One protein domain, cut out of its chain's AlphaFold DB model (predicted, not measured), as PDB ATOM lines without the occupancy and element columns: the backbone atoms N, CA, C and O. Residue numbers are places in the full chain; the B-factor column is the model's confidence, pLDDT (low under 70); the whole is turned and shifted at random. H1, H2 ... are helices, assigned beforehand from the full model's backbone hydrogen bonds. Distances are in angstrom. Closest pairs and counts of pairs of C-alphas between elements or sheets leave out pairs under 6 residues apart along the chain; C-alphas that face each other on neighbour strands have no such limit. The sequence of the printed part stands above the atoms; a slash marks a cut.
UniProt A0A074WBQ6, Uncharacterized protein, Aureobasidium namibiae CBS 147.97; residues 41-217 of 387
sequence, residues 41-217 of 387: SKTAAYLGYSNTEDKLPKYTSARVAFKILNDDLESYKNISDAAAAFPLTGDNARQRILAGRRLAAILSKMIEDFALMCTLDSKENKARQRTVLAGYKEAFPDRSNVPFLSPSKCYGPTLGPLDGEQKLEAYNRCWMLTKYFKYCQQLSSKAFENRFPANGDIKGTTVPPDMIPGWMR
ATOM      1  N   SER A  41     330.183 324.114 330.677       60.69
ATOM      2  CA  SER A  41     329.496 323.097 331.472       60.69
ATOM      3  C   SER A  41     329.199 321.817 330.684       60.69
ATOM      4  O   SER A  41     329.229 320.734 331.264       60.69
ATOM      5  N   LYS A  42     328.981 321.910 329.365       67.56
ATOM      6  CA  LYS A  42     328.687 320.754 328.499       67.56
ATOM      7  C   LYS A  42     329.936 319.957 328.141       67.56
ATOM      8  O   LYS A  42     329.898 318.730 328.139       67.56
ATOM      9  N   THR A  43     331.055 320.631 327.851       68.56
ATOM     10  CA  THR A  43     332.354 319.944 327.693       68.56
ATOM     11  C   THR A  43     332.728 319.248 328.985       68.56
ATOM     12  O   THR A  43     333.181 318.104 328.973       68.56
ATOM     13  N   ALA A  44     332.472 319.927 330.099       64.62
ATOM     14  CA  ALA A  44     332.795 319.410 331.400       64.62
ATOM     15  C   ALA A  44     332.013 318.143 331.766       64.62
ATOM     16  O   ALA A  44     332.582 317.109 332.117       64.62
ATOM     17  N   ALA A  45     330.697 318.226 331.601       65.00
ATOM     18  CA  ALA A  45     329.772 317.115 331.705       65.00
ATOM     19  C   ALA A  45     330.180 315.913 330.843       65.00
ATOM     20  O   ALA A  45     330.218 314.785 331.326       65.00
ATOM     21  N   TYR A  46     330.503 316.161 329.572       70.69
ATOM     22  CA  TYR A  46     330.829 315.111 328.609       70.69
ATOM     23  C   TYR A  46     332.163 314.399 328.912       70.69
ATOM     24  O   TYR A  46     332.328 313.217 328.610       70.69
ATOM     25  N   LEU A  47     333.114 315.106 329.533       64.12
ATOM     26  CA  LEU A  47     334.437 314.583 329.892       64.12
ATOM     27  C   LEU A  47     334.551 314.091 331.344       64.12
ATOM     28  O   LEU A  47     335.581 313.521 331.701       64.12
ATOM     29  N   GLY A  48     333.540 314.330 332.185       56.69
ATOM     30  CA  GLY A  48     333.601 314.045 333.623       56.69
ATOM     31  C   GLY A  48     334.551 314.964 334.411       56.69
ATOM     32  O   GLY A  48     334.981 314.598 335.501       56.69
ATOM     33  N   TYR A  49     334.891 316.143 333.878       46.16
ATOM     34  CA  TYR A  49     335.851 317.100 334.451       46.16
ATOM     35  C   TYR A  49     335.394 318.536 334.256       46.16
ATOM     36  O   TYR A  49     334.791 318.834 333.253       46.16
ATOM     37  N   SER A  50     335.713 319.464 335.152       38.44
ATOM     38  CA  SER A  50     335.145 320.815 335.130       38.44
ATOM     39  C   SER A  50     335.844 321.869 334.251       38.44
ATOM     40  O   SER A  50     337.024 322.151 334.438       38.44
ATOM     41  N   ASN A  51     335.007 322.566 333.478       43.47
ATOM     42  CA  ASN A  51     335.069 323.922 332.910       43.47
ATOM     43  C   ASN A  51     335.926 324.251 331.635       43.47
ATOM     44  O   ASN A  51     337.130 324.135 331.733       43.47
ATOM     45  N   THR A  52     335.396 324.785 330.498       38.41
ATOM     46  CA  THR A  52     336.093 325.686 329.498       38.41
ATOM     47  C   THR A  52     335.244 326.761 328.758       38.41
ATOM     48  O   THR A  52     334.304 326.387 328.066       38.41
ATOM     49  N   GLU A  53     335.634 328.045 328.708       35.19
ATOM     50  CA  GLU A  53     334.983 329.140 327.923       35.19
ATOM     51  C   GLU A  53     335.807 329.729 326.748       35.19
ATOM     52  O   GLU A  53     336.712 330.501 327.001       35.19
ATOM     53  N   ASP A  54     335.398 329.575 325.488       33.56
ATOM     54  CA  ASP A  54     335.823 330.340 324.282       33.56
ATOM     55  C   ASP A  54     336.578 329.601 323.161       33.56
ATOM     56  O   ASP A  54     337.322 328.632 323.312       33.56
ATOM     57  N   LYS A  55     336.294 330.130 321.968       36.44
ATOM     58  CA  LYS A  55     336.367 329.557 320.622       36.44
ATOM     59  C   LYS A  55     337.702 328.913 320.241       36.44
ATOM     60  O   LYS A  55     338.765 329.532 320.258       36.44
ATOM     61  N   LEU A  56     337.596 327.693 319.710       35.03
ATOM     62  CA  LEU A  56     338.694 326.909 319.143       35.03
ATOM     63  C   LEU A  56     338.476 326.568 317.652       35.03
ATOM     64  O   LEU A  56     337.344 326.534 317.176       35.03
ATOM     65  N   PRO A  57     339.560 326.314 316.887       34.09
ATOM     66  CA  PRO A  57     339.547 326.278 315.425       34.09
ATOM     67  C   PRO A  57     339.000 324.978 314.802       34.09
ATOM     68  O   PRO A  57     338.805 323.957 315.458       34.09
ATOM     69  N   LYS A  58     338.773 325.067 313.484       48.06
ATOM     70  CA  LYS A  58     337.887 324.257 312.626       48.06
ATOM     71  C   LYS A  58     337.968 322.724 312.776       48.06
ATOM     72  O   LYS A  58     339.026 322.109 312.703       48.06
ATOM     73  N   TYR A  59     336.772 322.133 312.819       51.91
ATOM     74  CA  TYR A  59     336.381 320.723 313.005       51.91
ATOM     75  C   TYR A  59     336.851 319.717 311.925       51.91
ATOM     76  O   TYR A  59     336.497 318.539 311.971       51.91
ATOM     77  N   THR A  60     337.600 320.150 310.909       60.16
ATOM     78  CA  THR A  60     337.771 319.370 309.670       60.16
ATOM     79  C   THR A  60     338.681 318.154 309.824       60.16
ATOM     80  O   THR A  60     338.405 317.121 309.224       60.16
ATOM     81  N   SER A  61     339.737 318.239 310.637       68.19
ATOM     82  CA  SER A  61     340.682 317.123 310.806       68.19
ATOM     83  C   SER A  61     340.133 316.005 311.695       68.19
ATOM     84  O   SER A  61     340.472 314.846 311.482       68.19
ATOM     85  N   ALA A  62     339.248 316.335 312.641       80.62
ATOM     86  CA  ALA A  62     338.617 315.357 313.524       80.62
ATOM     87  C   ALA A  62     337.693 314.414 312.746       80.62
ATOM     88  O   ALA A  62     337.796 313.205 312.897       80.62
ATOM     89  N   ARG A  63     336.877 314.945 311.822       82.81
ATOM     90  CA  ARG A  63     336.020 314.117 310.952       82.81
ATOM     91  C   ARG A  63     336.823 313.105 310.137       82.81
ATOM     92  O   ARG A  63     336.433 311.949 310.038       82.81
ATOM     93  N   VAL A  64     337.955 313.537 309.573       85.38
ATOM     94  CA  VAL A  64     338.849 312.648 308.817       85.38
ATOM     95  C   VAL A  64     339.465 311.596 309.738       85.38
ATOM     96  O   VAL A  64     339.495 310.429 309.368       85.38
ATOM     97  N   ALA A  65     339.907 311.980 310.939       88.69
ATOM     98  CA  ALA A  65     340.454 311.046 311.920       88.69
ATOM     99  C   ALA A  65     339.421 310.005 312.380       88.69
ATOM    100  O   ALA A  65     339.733 308.823 312.377       88.69
ATOM    101  N   PHE A  66     338.188 310.408 312.706       90.12
ATOM    102  CA  PHE A  66     337.131 309.473 313.107       90.12
ATOM    103  C   PHE A  66     336.743 308.525 311.985       90.12
ATOM    104  O   PHE A  66     336.612 307.335 312.237       90.12
ATOM    105  N   LYS A  67     336.642 309.020 310.746       90.06
ATOM    106  CA  LYS A  67     336.428 308.147 309.591       90.06
ATOM    107  C   LYS A  67     337.549 307.109 309.463       90.06
ATOM    108  O   LYS A  67     337.273 305.928 309.347       90.06
ATOM    109  N   ILE A  68     338.806 307.543 309.560       91.50
ATOM    110  CA  ILE A  68     339.972 306.650 309.518       91.50
ATOM    111  C   ILE A  68     339.931 305.605 310.645       91.50
ATOM    112  O   ILE A  68     340.205 304.437 310.394       91.50
ATOM    113  N   LEU A  69     339.590 306.015 311.869       90.81
ATOM    114  CA  LEU A  69     339.487 305.122 313.028       90.81
ATOM    115  C   LEU A  69     338.314 304.142 312.904       90.81
ATOM    116  O   LEU A  69     338.419 303.019 313.389       90.81
ATOM    117  N   ASN A  70     337.214 304.558 312.270       91.94
ATOM    118  CA  ASN A  70     336.085 303.685 311.961       91.94
ATOM    119  C   ASN A  70     336.473 302.619 310.931       91.94
ATOM    120  O   ASN A  70     336.140 301.450 311.098       91.94
ATOM    121  N   ASP A  71     337.195 303.037 309.888       91.94
ATOM    122  CA  ASP A  71     337.577 302.179 308.768       91.94
ATOM    123  C   ASP A  71     338.677 301.174 309.165       91.94
ATOM    124  O   ASP A  71     338.626 300.013 308.762       91.94
ATOM    125  N   ASP A  72     339.679 301.599 309.944       94.25
ATOM    126  CA  ASP A  72     340.839 300.772 310.296       94.25
ATOM    127  C   ASP A  72     341.496 301.219 311.611       94.25
ATOM    128  O   ASP A  72     342.525 301.890 311.626       94.25
ATOM    129  N   LEU A  73     340.896 300.851 312.743       90.38
ATOM    130  CA  LEU A  73     341.401 301.241 314.059       90.38
ATOM    131  C   LEU A  73     342.778 300.650 314.398       90.38
ATOM    132  O   LEU A  73     343.618 301.324 314.999       90.38
ATOM    133  N   GLU A  74     342.991 299.373 314.082       93.62
ATOM    134  CA  GLU A  74     344.145 298.618 314.582       93.62
ATOM    135  C   GLU A  74     345.466 299.146 314.007       93.62
ATOM    136  O   GLU A  74     346.460 299.200 314.730       93.62
ATOM    137  N   SER A  75     345.460 299.654 312.769       94.62
ATOM    138  CA  SER A  75     346.632 300.280 312.141       94.62
ATOM    139  C   SER A  75     347.133 301.551 312.839       94.62
ATOM    140  O   SER A  75     348.236 302.008 312.539       94.62
ATOM    141  N   TYR A  76     346.351 302.140 313.751       93.56
ATOM    142  CA  TYR A  76     346.728 303.356 314.487       93.56
ATOM    143  C   TYR A  76     347.047 303.106 315.962       93.56
ATOM    144  O   TYR A  76     347.348 304.062 316.680       93.56
ATOM    145  N   LYS A  77     347.005 301.852 316.422       91.31
ATOM    146  CA  LYS A  77     347.482 301.477 317.759       91.31
ATOM    147  C   LYS A  77     348.997 301.311 317.775       91.31
ATOM    148  O   LYS A  77     349.610 301.035 316.746       91.31
ATOM    149  N   ASN A  78     349.607 301.449 318.951       91.06
ATOM    150  CA  ASN A  78     351.046 301.224 319.160       91.06
ATOM    151  C   ASN A  78     351.996 302.109 318.319       91.06
ATOM    152  O   ASN A  78     353.185 301.806 318.194       91.06
ATOM    153  N   ILE A  79     351.518 303.223 317.755       92.50
ATOM    154  CA  ILE A  79     352.380 304.178 317.050       92.50
ATOM    155  C   ILE A  79     353.123 305.026 318.089       92.50
ATOM    156  O   ILE A  79     352.547 305.878 318.767       92.50
ATOM    157  N   SER A  80     354.429 304.788 318.226       86.88
ATOM    158  CA  SER A  80     355.269 305.458 319.226       86.88
ATOM    159  C   SER A  80     355.410 306.959 318.958       86.88
ATOM    160  O   SER A  80     355.224 307.751 319.888       86.88
ATOM    161  N   ASP A  81     355.655 307.331 317.698       88.06
ATOM    162  CA  ASP A  81     355.798 308.707 317.221       88.06
ATOM    163  C   ASP A  81     354.906 308.973 315.994       88.06
ATOM    164  O   ASP A  81     355.244 308.674 314.846       88.06
ATOM    165  N   ALA A  82     353.747 309.583 316.245       89.94
ATOM    166  CA  ALA A  82     352.794 309.954 315.203       89.94
ATOM    167  C   ALA A  82     353.325 311.046 314.253       89.94
ATOM    168  O   ALA A  82     352.858 311.147 313.119       89.94
ATOM    169  N   ALA A  83     354.270 311.886 314.697       86.81
ATOM    170  CA  ALA A  83     354.855 312.936 313.867       86.81
ATOM    171  C   ALA A  83     355.807 312.351 312.823       86.81
ATOM    172  O   ALA A  83     355.758 312.765 311.664       86.81
ATOM    173  N   ALA A  84     356.623 311.379 313.236       90.12
ATOM    174  CA  ALA A  84     357.508 310.638 312.347       90.12
ATOM    175  C   ALA A  84     356.729 309.713 311.400       90.12
ATOM    176  O   ALA A  84     357.036 309.660 310.212       90.12
ATOM    177  N   ALA A  85     355.692 309.025 311.898       91.94
ATOM    178  CA  ALA A  85     354.870 308.127 311.084       91.94
ATOM    179  C   ALA A  85     354.030 308.872 310.027       91.94
ATOM    180  O   ALA A  85     353.838 308.378 308.915       91.94
ATOM    181  N   PHE A  86     353.541 310.073 310.357       92.19
ATOM    182  CA  PHE A  86     352.667 310.871 309.490       92.19
ATOM    183  C   PHE A  86     353.157 312.326 309.384       92.19
ATOM    184  O   PHE A  86     352.522 313.250 309.915       92.19
ATOM    185  N   PRO A  87     354.288 312.563 308.695       89.06
ATOM    186  CA  PRO A  87     354.842 313.900 308.537       89.06
ATOM    187  C   PRO A  87     353.895 314.764 307.698       89.06
ATOM    188  O   PRO A  87     353.373 314.315 306.681       89.06
ATOM    189  N   LEU A  88     353.664 316.017 308.099       87.94
ATOM    190  CA  LEU A  88     352.745 316.931 307.402       87.94
ATOM    191  C   LEU A  88     353.416 317.563 306.172       87.94
ATOM    192  O   LEU A  88     353.654 318.767 306.128       87.94
ATOM    193  N   THR A  89     353.753 316.736 305.184       84.06
ATOM    194  CA  THR A  89     354.418 317.135 303.936       84.06
ATOM    195  C   THR A  89     353.483 317.002 302.726       84.06
ATOM    196  O   THR A  89     352.475 316.294 302.764       84.06
ATOM    197  N   GLY A  90     353.816 317.686 301.627       84.31
ATOM    198  CA  GLY A  90     353.053 317.654 300.372       84.31
ATOM    199  C   GLY A  90     352.054 318.803 300.213       84.31
ATOM    200  O   GLY A  90     352.144 319.808 300.916       84.31
ATOM    201  N   ASP A  91     351.128 318.661 299.262       89.94
ATOM    202  CA  ASP A  91     350.093 319.659 298.966       89.94
ATOM    203  C   ASP A  91     348.994 319.742 300.047       89.94
ATOM    204  O   ASP A  91     348.899 318.909 300.951       89.94
ATOM    205  N   ASN A  92     348.120 320.749 299.935       83.56
ATOM    206  CA  ASN A  92     347.044 321.001 300.901       83.56
ATOM    207  C   ASN A  92     346.078 319.815 301.084       83.56
ATOM    208  O   ASN A  92     345.527 319.644 302.173       83.56
ATOM    209  N   ALA A  93     345.826 319.014 300.046       84.75
ATOM    210  CA  ALA A  93     344.896 317.889 300.127       84.75
ATOM    211  C   ALA A  93     345.542 316.710 300.865       84.75
ATOM    212  O   ALA A  93     344.963 316.165 301.809       84.75
ATOM    213  N   ARG A  94     346.782 316.376 300.498       85.94
ATOM    214  CA  ARG A  94     347.580 315.332 301.141       85.94
ATOM    215  C   ARG A  94     347.868 315.662 302.602       85.94
ATOM    216  O   ARG A  94     347.717 314.790 303.457       85.94
ATOM    217  N   GLN A  95     348.188 316.918 302.910       84.75
ATOM    218  CA  GLN A  95     348.390 317.373 304.286       84.75
ATOM    219  C   GLN A  95     347.145 317.170 305.159       84.75
ATOM    220  O   GLN A  95     347.284 316.770 306.311       84.75
ATOM    221  N   ARG A  96     345.927 317.379 304.633       84.69
ATOM    222  CA  ARG A  96     344.684 317.127 305.392       84.69
ATOM    223  C   ARG A  96     344.514 315.653 305.754       84.69
ATOM    224  O   ARG A  96     344.138 315.350 306.884       84.69
ATOM    225  N   ILE A  97     344.811 314.745 304.823       87.81
ATOM    226  CA  ILE A  97     344.739 313.296 305.066       87.81
ATOM    227  C   ILE A  97     345.795 312.880 306.095       87.81
ATOM    228  O   ILE A  97     345.476 312.186 307.060       87.81
ATOM    229  N   LEU A  98     347.039 313.343 305.930       86.56
ATOM    230  CA  LEU A  98     348.133 313.057 306.863       86.56
ATOM    231  C   LEU A  98     347.852 313.629 308.259       86.56
ATOM    232  O   LEU A  98     348.119 312.959 309.251       86.56
ATOM    233  N   ALA A  99     347.231 314.807 308.349       86.31
ATOM    234  CA  ALA A  99     346.776 315.372 309.615       86.31
ATOM    235  C   ALA A  99     345.692 314.514 310.282       86.31
ATOM    236  O   ALA A  99     345.740 314.328 311.496       86.31
ATOM    237  N   GLY A 100     344.751 313.960 309.510       88.12
ATOM    238  CA  GLY A 100     343.750 313.016 310.015       88.12
ATOM    239  C   GLY A 100     344.378 311.734 310.568       88.12
ATOM    240  O   GLY A 100     344.078 311.348 311.693       88.12
ATOM    241  N   ARG A 101     345.316 311.126 309.828       93.19
ATOM    242  CA  ARG A 101     346.074 309.935 310.265       93.19
ATOM    243  C   ARG A 101     346.897 310.190 311.523       93.19
ATOM    244  O   ARG A 101     346.873 309.404 312.465       93.19
ATOM    245  N   ARG A 102     347.596 311.326 311.556       91.50
ATOM    246  CA  ARG A 102     348.375 311.754 312.718       91.50
ATOM    247  C   ARG A 102     347.488 311.943 313.942       91.50
ATOM    248  O   ARG A 102     347.855 311.497 315.023       91.50
ATOM    249  N   LEU A 103     346.333 312.588 313.776       91.56
ATOM    250  CA  LEU A 103     345.376 312.774 314.861       91.56
ATOM    251  C   LEU A 103     344.817 311.430 315.346       91.56
ATOM    252  O   LEU A 103     344.787 311.216 316.550       91.56
ATOM    253  N   ALA A 104     344.455 310.514 314.443       93.25
ATOM    254  CA  ALA A 104     344.004 309.167 314.796       93.25
ATOM    255  C   ALA A 104     345.023 308.436 315.691       93.25
ATOM    256  O   ALA A 104     344.668 307.983 316.775       93.25
ATOM    257  N   ALA A 105     346.303 308.434 315.304       94.19
ATOM    258  CA  ALA A 105     347.378 307.837 316.100       94.19
ATOM    259  C   ALA A 105     347.557 308.496 317.479       94.19
ATOM    260  O   ALA A 105     347.774 307.808 318.474       94.19
ATOM    261  N   ILE A 106     347.444 309.828 317.556       92.31
ATOM    262  CA  ILE A 106     347.510 310.558 318.832       92.31
ATOM    263  C   ILE A 106     346.347 310.155 319.747       92.31
ATOM    264  O   ILE A 106     346.576 309.889 320.924       92.31
ATOM    265  N   LEU A 107     345.119 310.089 319.225       94.12
ATOM    266  CA  LEU A 107     343.938 309.729 320.014       94.12
ATOM    267  C   LEU A 107     344.010 308.279 320.517       94.12
ATOM    268  O   LEU A 107     343.721 308.045 321.689       94.12
ATOM    269  N   SER A 108     344.456 307.335 319.680       94.56
ATOM    270  CA  SER A 108     344.703 305.944 320.092       94.56
ATOM    271  C   SER A 108     345.718 305.868 321.231       94.56
ATOM    272  O   SER A 108     345.441 305.271 322.271       94.56
ATOM    273  N   LYS A 109     346.860 306.554 321.082       92.88
ATOM    274  CA  LYS A 109     347.906 306.602 322.109       92.88
ATOM    275  C   LYS A 109     347.401 307.216 323.418       92.88
ATOM    276  O   LYS A 109     347.745 306.724 324.484       92.88
ATOM    277  N   MET A 110     346.560 308.253 323.359       91.88
ATOM    278  CA  MET A 110     345.958 308.842 324.562       91.88
ATOM    279  C   MET A 110     345.101 307.830 325.329       91.88
ATOM    280  O   MET A 110     345.203 307.768 326.549       91.88
ATOM    281  N   ILE A 111     344.281 307.029 324.639       91.88
ATOM    282  CA  ILE A 111     343.466 305.986 325.282       91.88
ATOM    283  C   ILE A 111     344.366 304.950 325.966       91.88
ATOM    284  O   ILE A 111     344.134 304.610 327.126       91.88
ATOM    285  N   GLU A 112     345.411 304.486 325.274       91.19
ATOM    286  CA  GLU A 112     346.399 303.545 325.821       91.19
ATOM    287  C   GLU A 112     347.118 304.129 327.051       91.19
ATOM    288  O   GLU A 112     347.242 303.459 328.078       91.19
ATOM    289  N   ASP A 113     347.543 305.393 326.978       88.38
ATOM    290  CA  ASP A 113     348.211 306.094 328.074       88.38
ATOM    291  C   ASP A 113     347.292 306.260 329.292       88.38
ATOM    292  O   ASP A 113     347.732 306.029 330.420       88.38
ATOM    293  N   PHE A 114     346.014 306.603 329.093       87.00
ATOM    294  CA  PHE A 114     345.044 306.704 330.187       87.00
ATOM    295  C   PHE A 114     344.754 305.346 330.831       87.00
ATOM    296  O   PHE A 114     344.729 305.254 332.058       87.00
ATOM    297  N   ALA A 115     344.592 304.290 330.029       86.81
ATOM    298  CA  ALA A 115     344.407 302.935 330.544       86.81
ATOM    299  C   ALA A 115     345.614 302.496 331.387       86.81
ATOM    300  O   ALA A 115     345.448 302.001 332.501       86.81
ATOM    301  N   LEU A 116     346.829 302.753 330.895       86.62
ATOM    302  CA  LEU A 116     348.059 302.421 331.601       86.62
ATOM    303  C   LEU A 116     348.223 303.233 332.895       86.62
ATOM    304  O   LEU A 116     348.624 302.683 333.919       86.62
ATOM    305  N   MET A 117     347.878 304.525 332.893       82.69
ATOM    306  CA  MET A 117     347.916 305.353 334.105       82.69
ATOM    307  C   MET A 117     347.046 304.784 335.231       82.69
ATOM    308  O   MET A 117     347.438 304.862 336.394       82.69
ATOM    309  N   CYS A 118     345.899 304.187 334.895       80.81
ATOM    310  CA  CYS A 118     345.003 303.556 335.864       80.81
ATOM    311  C   CYS A 118     345.539 302.230 336.429       80.81
ATOM    312  O   CYS A 118     345.085 301.808 337.490       80.81
ATOM    313  N   THR A 119     346.481 301.567 335.746       84.56
ATOM    314  CA  THR A 119     347.054 300.283 336.191       84.56
ATOM    315  C   THR A 119     348.374 300.424 336.947       84.56
ATOM    316  O   THR A 119     348.722 299.538 337.722       84.56
ATOM    317  N   LEU A 120     349.124 301.501 336.703       84.31
ATOM    318  CA  LEU A 120     350.422 301.744 337.335       84.31
ATOM    319  C   LEU A 120     350.271 302.196 338.790       84.31
ATOM    320  O   LEU A 120     349.351 302.942 339.140       84.31
ATOM    321  N   ASP A 121     351.235 301.830 339.634       86.62
ATOM    322  CA  ASP A 121     351.272 302.348 340.998       86.62
ATOM    323  C   ASP A 121     351.645 303.851 341.034       86.62
ATOM    324  O   ASP A 121     352.039 304.475 340.040       86.62
ATOM    325  N   SER A 122     351.523 304.486 342.205       83.12
ATOM    326  CA  SER A 122     351.821 305.920 342.350       83.12
ATOM    327  C   SER A 122     353.280 306.274 342.018       83.12
ATOM    328  O   SER A 122     353.555 307.374 341.531       83.12
ATOM    329  N   LYS A 123     354.236 305.377 342.283       87.56
ATOM    330  CA  LYS A 123     355.671 305.597 342.056       87.56
ATOM    331  C   LYS A 123     356.000 305.495 340.567       87.56
ATOM    332  O   LYS A 123     356.700 306.367 340.050       87.56
ATOM    333  N   GLU A 124     355.471 304.486 339.890       89.38
ATOM    334  CA  GLU A 124     355.604 304.269 338.449       89.38
ATOM    335  C   GLU A 124     354.974 305.416 337.659       89.38
ATOM    336  O   GLU A 124     355.620 305.995 336.782       89.38
ATOM    337  N   ASN A 125     353.766 305.837 338.046       85.12
ATOM    338  CA  ASN A 125     353.109 306.997 337.452       85.12
ATOM    339  C   ASN A 125     353.948 308.276 337.611       85.12
ATOM    340  O   ASN A 125     354.149 309.007 336.639       85.12
ATOM    341  N   LYS A 126     354.518 308.535 338.801       84.31
ATOM    342  CA  LYS A 126     355.428 309.682 339.008       84.31
ATOM    343  C   LYS A 126     356.669 309.598 338.121       84.31
ATOM    344  O   LYS A 126     357.100 310.621 337.592       84.31
ATOM    345  N   ALA A 127     357.265 308.414 337.978       88.62
ATOM    346  CA  ALA A 127     358.442 308.221 337.137       88.62
ATOM    347  C   ALA A 127     358.121 308.499 335.661       88.62
ATOM    348  O   ALA A 127     358.811 309.297 335.029       88.62
ATOM    349  N   ARG A 128     357.019 307.936 335.146       87.12
ATOM    350  CA  ARG A 128     356.555 308.164 333.770       87.12
ATOM    351  C   ARG A 128     356.270 309.641 333.508       87.12
ATOM    352  O   ARG A 128     356.755 310.181 332.517       87.12
ATOM    353  N   GLN A 129     355.554 310.314 334.411       84.62
ATOM    354  CA  GLN A 129     355.276 311.745 334.276       84.62
ATOM    355  C   GLN A 129     356.552 312.588 334.205       84.62
ATOM    356  O   GLN A 129     356.613 313.519 333.410       84.62
ATOM    357  N   ARG A 130     357.590 312.265 334.992       86.75
ATOM    358  CA  ARG A 130     358.881 312.974 334.916       86.75
ATOM    359  C   ARG A 130     359.536 312.804 333.551       86.75
ATOM    360  O   ARG A 130     359.994 313.795 332.996       86.75
ATOM    361  N   THR A 131     359.547 311.586 333.010       89.88
ATOM    362  CA  THR A 131     360.101 311.307 331.678       89.88
ATOM    363  C   THR A 131     359.350 312.075 330.593       89.88
ATOM    364  O   THR A 131     359.969 312.748 329.773       89.88
ATOM    365  N   VAL A 132     358.013 312.042 330.622       85.69
ATOM    366  CA  VAL A 132     357.168 312.767 329.657       85.69
ATOM    367  C   VAL A 132     357.359 314.280 329.782       85.69
ATOM    368  O   VAL A 132     357.512 314.965 328.775       85.69
ATOM    369  N   LEU A 133     357.408 314.811 331.007       83.62
ATOM    370  CA  LEU A 133     357.619 316.238 331.254       83.62
ATOM    371  C   LEU A 133     359.015 316.698 330.818       83.62
ATOM    372  O   LEU A 133     359.151 317.809 330.311       83.62
ATOM    373  N   ALA A 134     360.046 315.869 331.001       87.00
ATOM    374  CA  ALA A 134     361.394 316.161 330.524       87.00
ATOM    375  C   ALA A 134     361.424 316.268 328.993       87.00
ATOM    376  O   ALA A 134     361.856 317.295 328.476       87.00
ATOM    377  N   GLY A 135     360.861 315.280 328.286       86.44
ATOM    378  CA  GLY A 135     360.753 315.322 326.825       86.44
ATOM    379  C   GLY A 135     359.898 316.492 326.324       86.44
ATOM    380  O   GLY A 135     360.228 317.124 325.324       86.44
ATOM    381  N   TYR A 136     358.833 316.850 327.049       83.75
ATOM    382  CA  TYR A 136     358.032 318.033 326.729       83.75
ATOM    383  C   TYR A 136     358.841 319.329 326.851       83.75
ATOM    384  O   TYR A 136     358.789 320.162 325.952       83.75
ATOM    385  N   LYS A 137     359.590 319.507 327.946       84.12
ATOM    386  CA  LYS A 137     360.426 320.700 328.165       84.12
ATOM    387  C   LYS A 137     361.545 320.819 327.134       84.12
ATOM    388  O   LYS A 137     361.875 321.930 326.741       84.12
ATOM    389  N   GLU A 138     362.100 319.694 326.694       87.19
ATOM    390  CA  GLU A 138     363.085 319.654 325.611       87.19
ATOM    391  C   GLU A 138     362.470 320.090 324.273       87.19
ATOM    392  O   GLU A 138     363.036 320.929 323.577       87.19
ATOM    393  N   ALA A 139     361.278 319.586 323.937       81.94
ATOM    394  CA  ALA A 139     360.583 319.938 322.699       81.94
ATOM    395  C   ALA A 139     359.987 321.361 322.705       81.94
ATOM    396  O   ALA A 139     359.798 321.958 321.643       81.94
ATOM    397  N   PHE A 140     359.666 321.901 323.884       80.56
ATOM    398  CA  PHE A 140     358.994 323.191 324.061       80.56
ATOM    399  C   PHE A 140     359.637 324.013 325.195       80.56
ATOM    400  O   PHE A 140     358.998 324.231 326.230       80.56
ATOM    401  N   PRO A 141     360.876 324.511 325.015       80.44
ATOM    402  CA  PRO A 141     361.626 325.198 326.072       80.44
ATOM    403  C   PRO A 141     360.934 326.471 326.580       80.44
ATOM    404  O   PRO A 141     361.001 326.778 327.768       80.44
ATOM    405  N   ASP A 142     360.186 327.160 325.715       78.62
ATOM    406  CA  ASP A 142     359.450 328.384 326.061       78.62
ATOM    407  C   ASP A 142     358.112 328.114 326.778       78.62
ATOM    408  O   ASP A 142     357.366 329.043 327.096       78.62
ATOM    409  N   ARG A 143     357.759 326.843 327.018       70.12
ATOM    410  CA  ARG A 143     356.502 326.441 327.667       70.12
ATOM    411  C   ARG A 143     356.778 325.818 329.033       70.12
ATOM    412  O   ARG A 143     356.761 324.602 329.201       70.12
ATOM    413  N   SER A 144     356.975 326.663 330.042       61.31
ATOM    414  CA  SER A 144     357.280 326.238 331.417       61.31
ATOM    415  C   SER A 144     356.081 325.734 332.230       61.31
ATOM    416  O   SER A 144     356.273 325.186 333.313       61.31
ATOM    417  N   ASN A 145     354.853 325.898 331.736       65.25
ATOM    418  CA  ASN A 145     353.671 325.900 332.607       65.25
ATOM    419  C   ASN A 145     352.932 324.559 332.688       65.25
ATOM    420  O   ASN A 145     351.782 324.543 333.104       65.25
ATOM    421  N   VAL A 146     353.542 323.433 332.302       68.44
ATOM    422  CA  VAL A 146     352.902 322.114 332.458       68.44
ATOM    423  C   VAL A 146     353.095 321.616 333.899       68.44
ATOM    424  O   VAL A 146     354.232 321.335 334.290       68.44
ATOM    425  N   PRO A 147     352.027 321.510 334.710       66.69
ATOM    426  CA  PRO A 147     352.118 321.119 336.103       66.69
ATOM    427  C   PRO A 147     352.405 319.631 336.224       66.69
ATOM    428  O   PRO A 147     351.981 318.808 335.411       66.69
ATOM    429  N   PHE A 148     353.104 319.289 337.296       69.50
ATOM    430  CA  PHE A 148     353.269 317.911 337.714       69.50
ATOM    431  C   PHE A 148     352.012 317.484 338.481       69.50
ATOM    432  O   PHE A 148     351.737 318.008 339.561       69.50
ATOM    433  N   LEU A 149     351.227 316.565 337.922       66.50
ATOM    434  CA  LEU A 149     349.977 316.125 338.540       66.50
ATOM    435  C   LEU A 149     350.269 315.051 339.587       66.50
ATOM    436  O   LEU A 149     350.857 314.018 339.276       66.50
ATOM    437  N   SER A 150     349.829 315.244 340.831       64.94
ATOM    438  CA  SER A 150     349.975 314.197 341.849       64.94
ATOM    439  C   SER A 150     349.154 312.960 341.456       64.94
ATOM    440  O   SER A 150     347.926 313.060 341.413       64.94
ATOM    441  N   PRO A 151     349.763 311.772 341.247       62.19
ATOM    442  CA  PRO A 151     348.999 310.584 340.852       62.19
ATOM    443  C   PRO A 151     347.991 310.128 341.905       62.19
ATOM    444  O   PRO A 151     347.016 309.476 341.576       62.19
ATOM    445  N   SER A 152     348.193 310.496 343.175       60.91
ATOM    446  CA  SER A 152     347.244 310.193 344.253       60.91
ATOM    447  C   SER A 152     345.972 311.048 344.222       60.91
ATOM    448  O   SER A 152     345.068 310.793 345.010       60.91
ATOM    449  N   LYS A 153     345.924 312.091 343.383       61.50
ATOM    450  CA  LYS A 153     344.808 313.050 343.292       61.50
ATOM    451  C   LYS A 153     344.199 313.139 341.890       61.50
ATOM    452  O   LYS A 153     343.186 313.804 341.715       61.50
ATOM    453  N   CYS A 154     344.813 312.494 340.900       60.09
ATOM    454  CA  CYS A 154     344.340 312.495 339.524       60.09
ATOM    455  C   CYS A 154     343.743 311.126 339.210       60.09
ATOM    456  O   CYS A 154     344.476 310.161 339.005       60.09
ATOM    457  N   TYR A 155     342.418 311.045 339.180       62.62
ATOM    458  CA  TYR A 155     341.730 309.865 338.668       62.62
ATOM    459  C   TYR A 155     341.832 309.845 337.135       62.62
ATOM    460  O   TYR A 155     341.941 310.891 336.494       62.62
ATOM    461  N   GLY A 156     341.847 308.666 336.517       66.88
ATOM    462  CA  GLY A 156     341.734 308.584 335.060       66.88
ATOM    463  C   GLY A 156     340.357 309.084 334.602       66.88
ATOM    464  O   GLY A 156     339.380 308.878 335.325       66.88
ATOM    465  N   PRO A 157     340.238 309.753 333.440       73.94
ATOM    466  CA  PRO A 157     338.931 310.044 332.862       73.94
ATOM    467  C   PRO A 157     338.197 308.745 332.516       73.94
ATOM    468  O   PRO A 157     338.802 307.792 332.018       73.94
ATOM    469  N   THR A 158     336.878 308.728 332.697       77.94
ATOM    470  CA  THR A 158     336.031 307.681 332.116       77.94
ATOM    471  C   THR A 158     335.871 307.971 330.629       77.94
ATOM    472  O   THR A 158     335.069 308.811 330.229       77.94
ATOM    473  N   LEU A 159     336.660 307.293 329.797       82.44
ATOM    474  CA  LEU A 159     336.611 307.470 328.343       82.44
ATOM    475  C   LEU A 159     335.460 306.691 327.685       82.44
ATOM    476  O   LEU A 159     335.163 306.933 326.521       82.44
ATOM    477  N   GLY A 160     334.778 305.811 328.417       78.06
ATOM    478  CA  GLY A 160     333.742 304.935 327.873       78.06
ATOM    479  C   GLY A 160     334.313 303.715 327.125       78.06
ATOM    480  O   GLY A 160     335.513 303.441 327.223       78.06
ATOM    481  N   PRO A 161     333.469 302.968 326.392       77.75
ATOM    482  CA  PRO A 161     332.051 303.258 326.189       77.75
ATOM    483  C   PRO A 161     331.214 303.077 327.467       77.75
ATOM    484  O   PRO A 161     331.433 302.129 328.218       77.75
ATOM    485  N   LEU A 162     330.277 303.990 327.734       81.56
ATOM    486  CA  LEU A 162     329.153 303.751 328.652       81.56
ATOM    487  C   LEU A 162     328.057 302.930 327.950       81.56
ATOM    488  O   LEU A 162     328.116 302.676 326.746       81.56
ATOM    489  N   ASP A 163     327.035 302.515 328.699       77.50
ATOM    490  CA  ASP A 163     325.900 301.769 328.151       77.50
ATOM    491  C   ASP A 163     325.252 302.493 326.962       77.50
ATOM    492  O   ASP A 163     324.724 303.596 327.105       77.50
ATOM    493  N   GLY A 164     325.219 301.827 325.806       80.88
ATOM    494  CA  GLY A 164     324.627 302.359 324.575       80.88
ATOM    495  C   GLY A 164     325.574 303.211 323.727       80.88
ATOM    496  O   GLY A 164     325.185 303.641 322.644       80.88
ATOM    497  N   GLU A 165     326.812 303.435 324.168       86.62
ATOM    498  CA  GLU A 165     327.825 304.120 323.369       86.62
ATOM    499  C   GLU A 165     328.506 303.213 322.342       86.62
ATOM    500  O   GLU A 165     328.689 302.010 322.545       86.62
ATOM    501  N   GLN A 166     328.980 303.828 321.258       87.19
ATOM    502  CA  GLN A 166     329.821 303.161 320.274       87.19
ATOM    503  C   GLN A 166     331.319 303.264 320.604       87.19
ATOM    504  O   GLN A 166     331.775 304.124 321.358       87.19
ATOM    505  N   LYS A 167     332.125 302.405 319.968       87.56
ATOM    506  CA  LYS A 167     333.583 302.299 320.174       87.56
ATOM    507  C   LYS A 167     334.338 303.626 319.988       87.56
ATOM    508  O   LYS A 167     335.372 303.828 320.624       87.56
ATOM    509  N   LEU A 168     333.853 304.517 319.115       90.75
ATOM    510  CA  LEU A 168     334.514 305.791 318.816       90.75
ATOM    511  C   LEU A 168     334.305 306.881 319.878       90.75
ATOM    512  O   LEU A 168     335.031 307.875 319.861       90.75
ATOM    513  N   GLU A 169     333.401 306.693 320.842       89.44
ATOM    514  CA  GLU A 169     333.154 307.679 321.904       89.44
ATOM    515  C   GLU A 169     334.401 307.954 322.757       89.44
ATOM    516  O   GLU A 169     334.708 309.110 323.055       89.44
ATOM    517  N   ALA A 170     335.213 306.933 323.045       91.19
ATOM    518  CA  ALA A 170     336.490 307.119 323.740       91.19
ATOM    519  C   ALA A 170     337.452 308.044 322.984       91.19
ATOM    520  O   ALA A 170     338.136 308.878 323.583       91.19
ATOM    521  N   TYR A 171     337.457 307.963 321.654       92.38
ATOM    522  CA  TYR A 171     338.265 308.831 320.803       92.38
ATOM    523  C   TYR A 171     337.693 310.247 320.771       92.38
ATOM    524  O   TYR A 171     338.462 311.210 320.788       92.38
ATOM    525  N   ASN A 172     336.363 310.387 320.769       89.31
ATOM    526  CA  ASN A 172     335.719 311.694 320.840       89.31
ATOM    527  C   ASN A 172     335.996 312.394 322.174       89.31
ATOM    528  O   ASN A 172     336.363 313.570 322.182       89.31
ATOM    529  N   ARG A 173     335.962 311.669 323.296       88.06
ATOM    530  CA  ARG A 173     336.380 312.203 324.601       88.06
ATOM    531  C   ARG A 173     337.849 312.605 324.627       88.06
ATOM    532  O   ARG A 173     338.165 313.715 325.053       88.06
ATOM    533  N   CYS A 174     338.757 311.782 324.100       90.88
ATOM    534  CA  CYS A 174     340.165 312.170 323.958       90.88
ATOM    535  C   CYS A 174     340.331 313.434 323.104       90.88
ATOM    536  O   CYS A 174     341.079 314.342 323.471       90.88
ATOM    537  N   TRP A 175     339.600 313.546 321.995       89.62
ATOM    538  CA  TRP A 175     339.623 314.735 321.147       89.62
ATOM    539  C   TRP A 175     339.136 315.979 321.898       89.62
ATOM    540  O   TRP A 175     339.796 317.022 321.873       89.62
ATOM    541  N   MET A 176     338.032 315.858 322.628       85.25
ATOM    542  CA  MET A 176     337.496 316.929 323.458       85.25
ATOM    543  C   MET A 176     338.472 317.340 324.572       85.25
ATOM    544  O   MET A 176     338.649 318.537 324.797       85.25
ATOM    545  N   LEU A 177     339.215 316.399 325.170       84.62
ATOM    546  CA  LEU A 177     340.315 316.705 326.095       84.62
ATOM    547  C   LEU A 177     341.434 317.509 325.417       84.62
ATOM    548  O   LEU A 177     341.917 318.490 325.984       84.62
ATOM    549  N   THR A 178     341.839 317.165 324.188       83.56
ATOM    550  CA  THR A 178     342.874 317.954 323.488       83.56
ATOM    551  C   THR A 178     342.430 319.394 323.231       83.56
ATOM    552  O   THR A 178     343.230 320.323 323.380       83.56
ATOM    553  N   LYS A 179     341.148 319.601 322.897       81.25
ATOM    554  CA  LYS A 179     340.565 320.941 322.778       81.25
ATOM    555  C   LYS A 179     340.585 321.656 324.124       81.25
ATOM    556  O   LYS A 179     341.103 322.765 324.192       81.25
ATOM    557  N   TYR A 180     340.110 321.000 325.179       77.56
ATOM    558  CA  TYR A 180     340.095 321.537 326.537       77.56
ATOM    559  C   TYR A 180     341.480 322.057 326.960       77.56
ATOM    560  O   TYR A 180     341.626 323.204 327.389       77.56
ATOM    561  N   PHE A 181     342.529 321.246 326.784       77.00
ATOM    562  CA  PHE A 181     343.886 321.634 327.171       77.00
ATOM    563  C   PHE A 181     344.435 322.774 326.320       77.00
ATOM    564  O   PHE A 181     345.057 323.694 326.855       77.00
ATOM    565  N   LYS A 182     344.193 322.747 325.004       76.88
ATOM    566  CA  LYS A 182     344.599 323.837 324.113       76.88
ATOM    567  C   LYS A 182     343.942 325.153 324.515       76.88
ATOM    568  O   LYS A 182     344.619 326.173 324.559       76.88
ATOM    569  N   TYR A 183     342.651 325.115 324.818       74.50
ATOM    570  CA  TYR A 183     341.912 326.264 325.307       74.50
ATOM    571  C   TYR A 183     342.531 326.815 326.604       74.50
ATOM    572  O   TYR A 183     342.871 327.996 326.676       74.50
ATOM    573  N   CYS A 184     342.792 325.951 327.591       72.44
ATOM    574  CA  CYS A 184     343.381 326.379 328.861       72.44
ATOM    575  C   CYS A 184     344.785 326.986 328.690       72.44
ATOM    576  O   CYS A 184     345.163 327.849 329.472       72.44
ATOM    577  N   GLN A 185     345.551 326.551 327.682       70.38
ATOM    578  CA  GLN A 185     346.849 327.147 327.333       70.38
ATOM    579  C   GLN A 185     346.731 328.518 326.648       70.38
ATOM    580  O   GLN A 185     347.697 329.278 326.656       70.38
ATOM    581  N   GLN A 186     345.604 328.808 325.990       72.19
ATOM    582  CA  GLN A 186     345.373 330.060 325.262       72.19
ATOM    583  C   GLN A 186     344.803 331.161 326.152       72.19
ATOM    584  O   GLN A 186     345.119 332.334 325.950       72.19
ATOM    585  N   LEU A 187     344.000 330.795 327.153       65.19
ATOM    586  CA  LEU A 187     343.733 331.690 328.269       65.19
ATOM    587  C   LEU A 187     345.062 332.036 328.940       65.19
ATOM    588  O   LEU A 187     345.907 331.159 329.095       65.19
ATOM    589  N   SER A 188     345.248 333.302 329.329       63.16
ATOM    590  CA  SER A 188     346.474 333.831 329.955       63.16
ATOM    591  C   SER A 188     347.191 332.804 330.847       63.16
ATOM    592  O   SER A 188     346.516 332.082 331.574       63.16
ATOM    593  N   SER A 189     348.529 332.773 330.856       61.53
ATOM    594  CA  SER A 189     349.360 331.782 331.576       61.53
ATOM    595  C   SER A 189     348.865 331.391 332.981       61.53
ATOM    596  O   SER A 189     348.938 330.222 333.358       61.53
ATOM    597  N   LYS A 190     348.290 332.349 333.720       68.38
ATOM    598  CA  LYS A 190     347.708 332.160 335.057       68.38
ATOM    599  C   LYS A 190     346.468 331.258 335.095       68.38
ATOM    600  O   LYS A 190     346.227 330.610 336.103       68.38
ATOM    601  N   ALA A 191     345.656 331.207 334.042       70.19
ATOM    602  CA  ALA A 191     344.434 330.403 334.006       70.19
ATOM    603  C   ALA A 191     344.741 328.900 334.008       70.19
ATOM    604  O   ALA A 191     344.084 328.142 334.721       70.19
ATOM    605  N   PHE A 192     345.769 328.483 333.264       72.62
ATOM    606  CA  PHE A 192     346.245 327.105 333.273       72.62
ATOM    607  C   PHE A 192     346.775 326.708 334.656       72.62
ATOM    608  O   PHE A 192     346.362 325.689 335.199       72.62
ATOM    609  N   GLU A 193     347.606 327.558 335.266       73.12
ATOM    610  CA  GLU A 193     348.157 327.349 336.615       73.12
ATOM    611  C   GLU A 193     347.073 327.333 337.705       73.12
ATOM    612  O   GLU A 193     347.144 326.541 338.639       73.12
ATOM    613  N   ASN A 194     346.038 328.168 337.577       75.00
ATOM    614  CA  ASN A 194     344.919 328.203 338.520       75.00
ATOM    615  C   ASN A 194     344.060 326.931 338.466       75.00
ATOM    616  O   ASN A 194     343.511 326.523 339.492       75.00
ATOM    617  N   ARG A 195     343.912 326.336 337.276       72.50
ATOM    618  CA  ARG A 195     343.094 325.134 337.029       72.50
ATOM    619  C   ARG A 195     343.863 323.851 337.325       72.50
ATOM    620  O   ARG A 195     343.299 322.895 337.853       72.50
ATOM    621  N   PHE A 196     345.157 323.863 337.026       74.00
ATOM    622  CA  PHE A 196     346.071 322.756 337.240       74.00
ATOM    623  C   PHE A 196     347.262 323.219 338.091       74.00
ATOM    624  O   PHE A 196     348.382 323.355 337.594       74.00
ATOM    625  N   PRO A 197     347.042 323.505 339.381       69.69
ATOM    626  CA  PRO A 197     348.116 323.956 340.251       69.69
ATOM    627  C   PRO A 197     349.173 322.862 340.437       69.69
ATOM    628  O   PRO A 197     348.885 321.664 340.432       69.69
ATOM    629  N   ALA A 198     350.422 323.280 340.658       67.44
ATOM    630  CA  ALA A 198     351.566 322.377 340.823       67.44
ATOM    631  C   ALA A 198     351.446 321.423 342.029       67.44
ATOM    632  O   ALA A 198     352.160 320.428 342.107       67.44
ATOM    633  N   ASN A 199     350.547 321.714 342.974       67.12
ATOM    634  CA  ASN A 199     350.243 320.837 344.104       67.12
ATOM    635  C   ASN A 199     349.312 319.658 343.727       67.12
ATOM    636  O   ASN A 199     349.048 318.795 344.568       67.12
ATOM    637  N   GLY A 200     348.832 319.611 342.478       62.19
ATOM    638  CA  GLY A 200     347.965 318.561 341.948       62.19
ATOM    639  C   GLY A 200     346.501 318.658 342.385       62.19
ATOM    640  O   GLY A 200     345.753 317.720 342.126       62.19
ATOM    641  N   ASP A 201     346.092 319.744 343.048       65.00
ATOM    642  CA  ASP A 201     344.696 319.973 343.431       65.00
ATOM    643  C   ASP A 201     343.913 320.512 342.235       65.00
ATOM    644  O   ASP A 201     343.837 321.721 342.011       65.00
ATOM    645  N   ILE A 202     343.331 319.614 341.443       65.44
ATOM    646  CA  ILE A 202     342.455 320.008 340.339       65.44
ATOM    647  C   ILE A 202     341.221 320.683 340.947       65.44
ATOM    648  O   ILE A 202     340.421 320.045 341.633       65.44
ATOM    649  N   LYS A 203     341.072 321.993 340.723       62.59
ATOM    650  CA  LYS A 203     339.903 322.745 341.190       62.59
ATOM    651  C   LYS A 203     338.710 322.424 340.294       62.59
ATOM    652  O   LYS A 203     338.566 322.991 339.216       62.59
ATOM    653  N   GLY A 204     337.899 321.485 340.773       59.22
ATOM    654  CA  GLY A 204     336.638 321.067 340.177       59.22
ATOM    655  C   GLY A 204     335.522 322.112 340.315       59.22
ATOM    656  O   GLY A 204     335.273 322.583 341.420       59.22
ATOM    657  N   THR A 205     334.796 322.421 339.244       60.00
ATOM    658  CA  THR A 205     333.431 322.981 339.288       60.00
ATOM    659  C   THR A 205     332.418 321.841 339.355       60.00
ATOM    660  O   THR A 205     332.473 320.906 338.556       60.00
ATOM    661  N   THR A 206     331.466 321.921 340.282       60.62
ATOM    662  CA  THR A 206     330.322 321.004 340.318       60.62
ATOM    663  C   THR A 206     329.478 321.208 339.063       60.62
ATOM    664  O   THR A 206     328.960 322.300 338.841       60.62
ATOM    665  N   VAL A 207     329.360 320.173 338.229       63.47
ATOM    666  CA  VAL A 207     328.519 320.206 337.026       63.47
ATOM    667  C   VAL A 207     327.066 319.943 337.441       63.47
ATOM    668  O   VAL A 207     326.804 318.895 338.038       63.47
ATOM    669  N   PRO A 208     326.125 320.859 337.154       71.88
ATOM    670  CA  PRO A 208     324.706 320.621 337.389       71.88
ATOM    671  C   PRO A 208     324.214 319.361 336.646       71.88
ATOM    672  O   PRO A 208     324.626 319.144 335.503       71.88
ATOM    673  N   PRO A 209     323.353 318.510 337.244       72.50
ATOM    674  CA  PRO A 209     322.907 317.262 336.612       72.50
ATOM    675  C   PRO A 209     322.240 317.440 335.238       72.50
ATOM    676  O   PRO A 209     322.355 316.572 334.377       72.50
ATOM    677  N   ASP A 210     321.571 318.568 335.018       77.31
ATOM    678  CA  ASP A 210     320.926 318.964 333.764       77.31
ATOM    679  C   ASP A 210     321.922 319.285 332.638       77.31
ATOM    680  O   ASP A 210     321.576 319.174 331.464       77.31
ATOM    681  N   MET A 211     323.173 319.604 332.974       76.75
ATOM    682  CA  MET A 211     324.245 319.827 331.996       76.75
ATOM    683  C   MET A 211     324.902 318.524 331.531       76.75
ATOM    684  O   MET A 211     325.614 318.523 330.526       76.75
ATOM    685  N   ILE A 212     324.677 317.418 332.251       77.25
ATOM    686  CA  ILE A 212     325.134 316.083 331.856       77.25
ATOM    687  C   ILE A 212     324.258 315.591 330.703       77.25
ATOM    688  O   ILE A 212     323.035 315.622 330.870       77.25
ATOM    689  N   PRO A 213     324.829 315.127 329.569       79.62
ATOM    690  CA  PRO A 213     324.037 314.557 328.491       79.62
ATOM    691  C   PRO A 213     323.073 313.499 329.019       79.62
ATOM    692  O   PRO A 213     323.485 312.659 329.820       79.62
ATOM    693  N   GLY A 214     321.806 313.531 328.597       77.25
ATOM    694  CA  GLY A 214     320.751 312.674 329.161       77.25
ATOM    695  C   GLY A 214     321.131 311.190 329.254       77.25
ATOM    696  O   GLY A 214     320.874 310.541 330.265       77.25
ATOM    697  N   TRP A 215     321.833 310.687 328.242       79.81
ATOM    698  CA  TRP A 215     322.317 309.310 328.148       79.81
ATOM    699  C   TRP A 215     323.540 308.995 329.040       79.81
ATOM    700  O   TRP A 215     323.768 307.833 329.366       79.81
ATOM    701  N   MET A 216     324.309 310.010 329.461       77.88
ATOM    702  CA  MET A 216     325.423 309.896 330.421       77.88
ATOM    703  C   MET A 216     324.979 310.062 331.875       77.88
ATOM    704  O   MET A 216     325.749 309.761 332.792       77.88
ATOM    705  N   ARG A 217     323.774 310.595 332.113       80.12
ATOM    706  CA  ARG A 217     323.258 310.757 333.473       80.12
ATOM    707  C   ARG A 217     323.189 309.384 334.134       80.12
ATOM    708  O   ARG A 217     322.852 308.408 333.458       80.12
TER     709      ARG A 217
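AT A GLANCE: This is residues 41 to 217 of the 387 residues of an uncharacterized protein of Aureobasidium namibiae CBS 147.97 (UniProt A0A074WBQ6). One long helix, H4, has shorter helices set round it: H2 crosses it on one side, tiny H3 packs on the opposite side, and H5 folds back after its last residues, so that H4 and H5 meet near their ends as a narrow V. H6 starts on the middle of H4 and runs out from it nearly at a right angle, with H1 packed on it and H7 turning a corner at its far end. The 177 printed residues have seven named helices, H1 to H7 in chain order, and no named strand; the class is all helix. Three long stretches have no named element. The whole is compact, with a radius of gyration of the C-alphas of 16.9 A and spans of 44 by 43 by 34 A.

IN THESE COORDINATES: H4, the longest helix, holds residues 92 to 119 and measures 40.9 A, from C-alpha 92 at (347.044, 321.001, 300.901) to C-alpha 119 at (347.054, 300.283, 336.191). H5, residues 122 to 139, and H6, residues 169 to 186, each measure 25.7 A. H2, residues 60 to 71, measures 17.2 A. H3 is residues 82 to 85. H1, residues 41 to 47, begins at C-alpha 41, (329.496, 323.097, 331.472). H7, residues 189 to 195, ends at C-alpha 195, (343.094, 325.134, 337.029).

HOW THE PARTS SIT: H4 and H6 are the hubs, touching three helices each. H4 touches H2 with residues 96 to 104 alone, at a steep tilt of 66 degrees; the closest C-alphas, of Ala 65 and Gly 100, are 4.3 A apart. H4 touches H3 with residues 102 to 106 alone, closest at the C-alphas of Ala 82 and Arg 102, 5.4 A. H4 and H6 touch about perpendicular, at 80 degrees, closest at the C-alphas of Leu 107 and Tyr 171, 5.8 A. H5 touches no helix; it is close to H4 but not clearly touching, with the C-alphas of Met 117 and Asn 125 6.4 A apart, at a shallow tilt of 26 degrees, opposite ways. H6 touches H1 with residues 173 to 180 alone, closest at the C-alphas of Leu 47 and Arg 173, 6.1 A. H6 and H7 touch only at the corner, closest at the C-alphas of Cys 184 and Phe 192, 5.3 A. Every O i to N i+4 pair is within hydrogen-bond range in H1, H4, H5 and H6; H2 has 7 of 8, H7 has 2 of 3, and H3 is too short for such a pair.

THE WHOLE: The two C-alphas farthest apart, of Gly 90 and Pro 209, are 47.1 A apart. The printed part has no cut. The links H1 to H2 and H5 to H6 are long, with 12 and 29 residues. Mean pLDDT of the printed part is 77.7; 48 residues are under 70, among them 47 to 61 and 144 to 156.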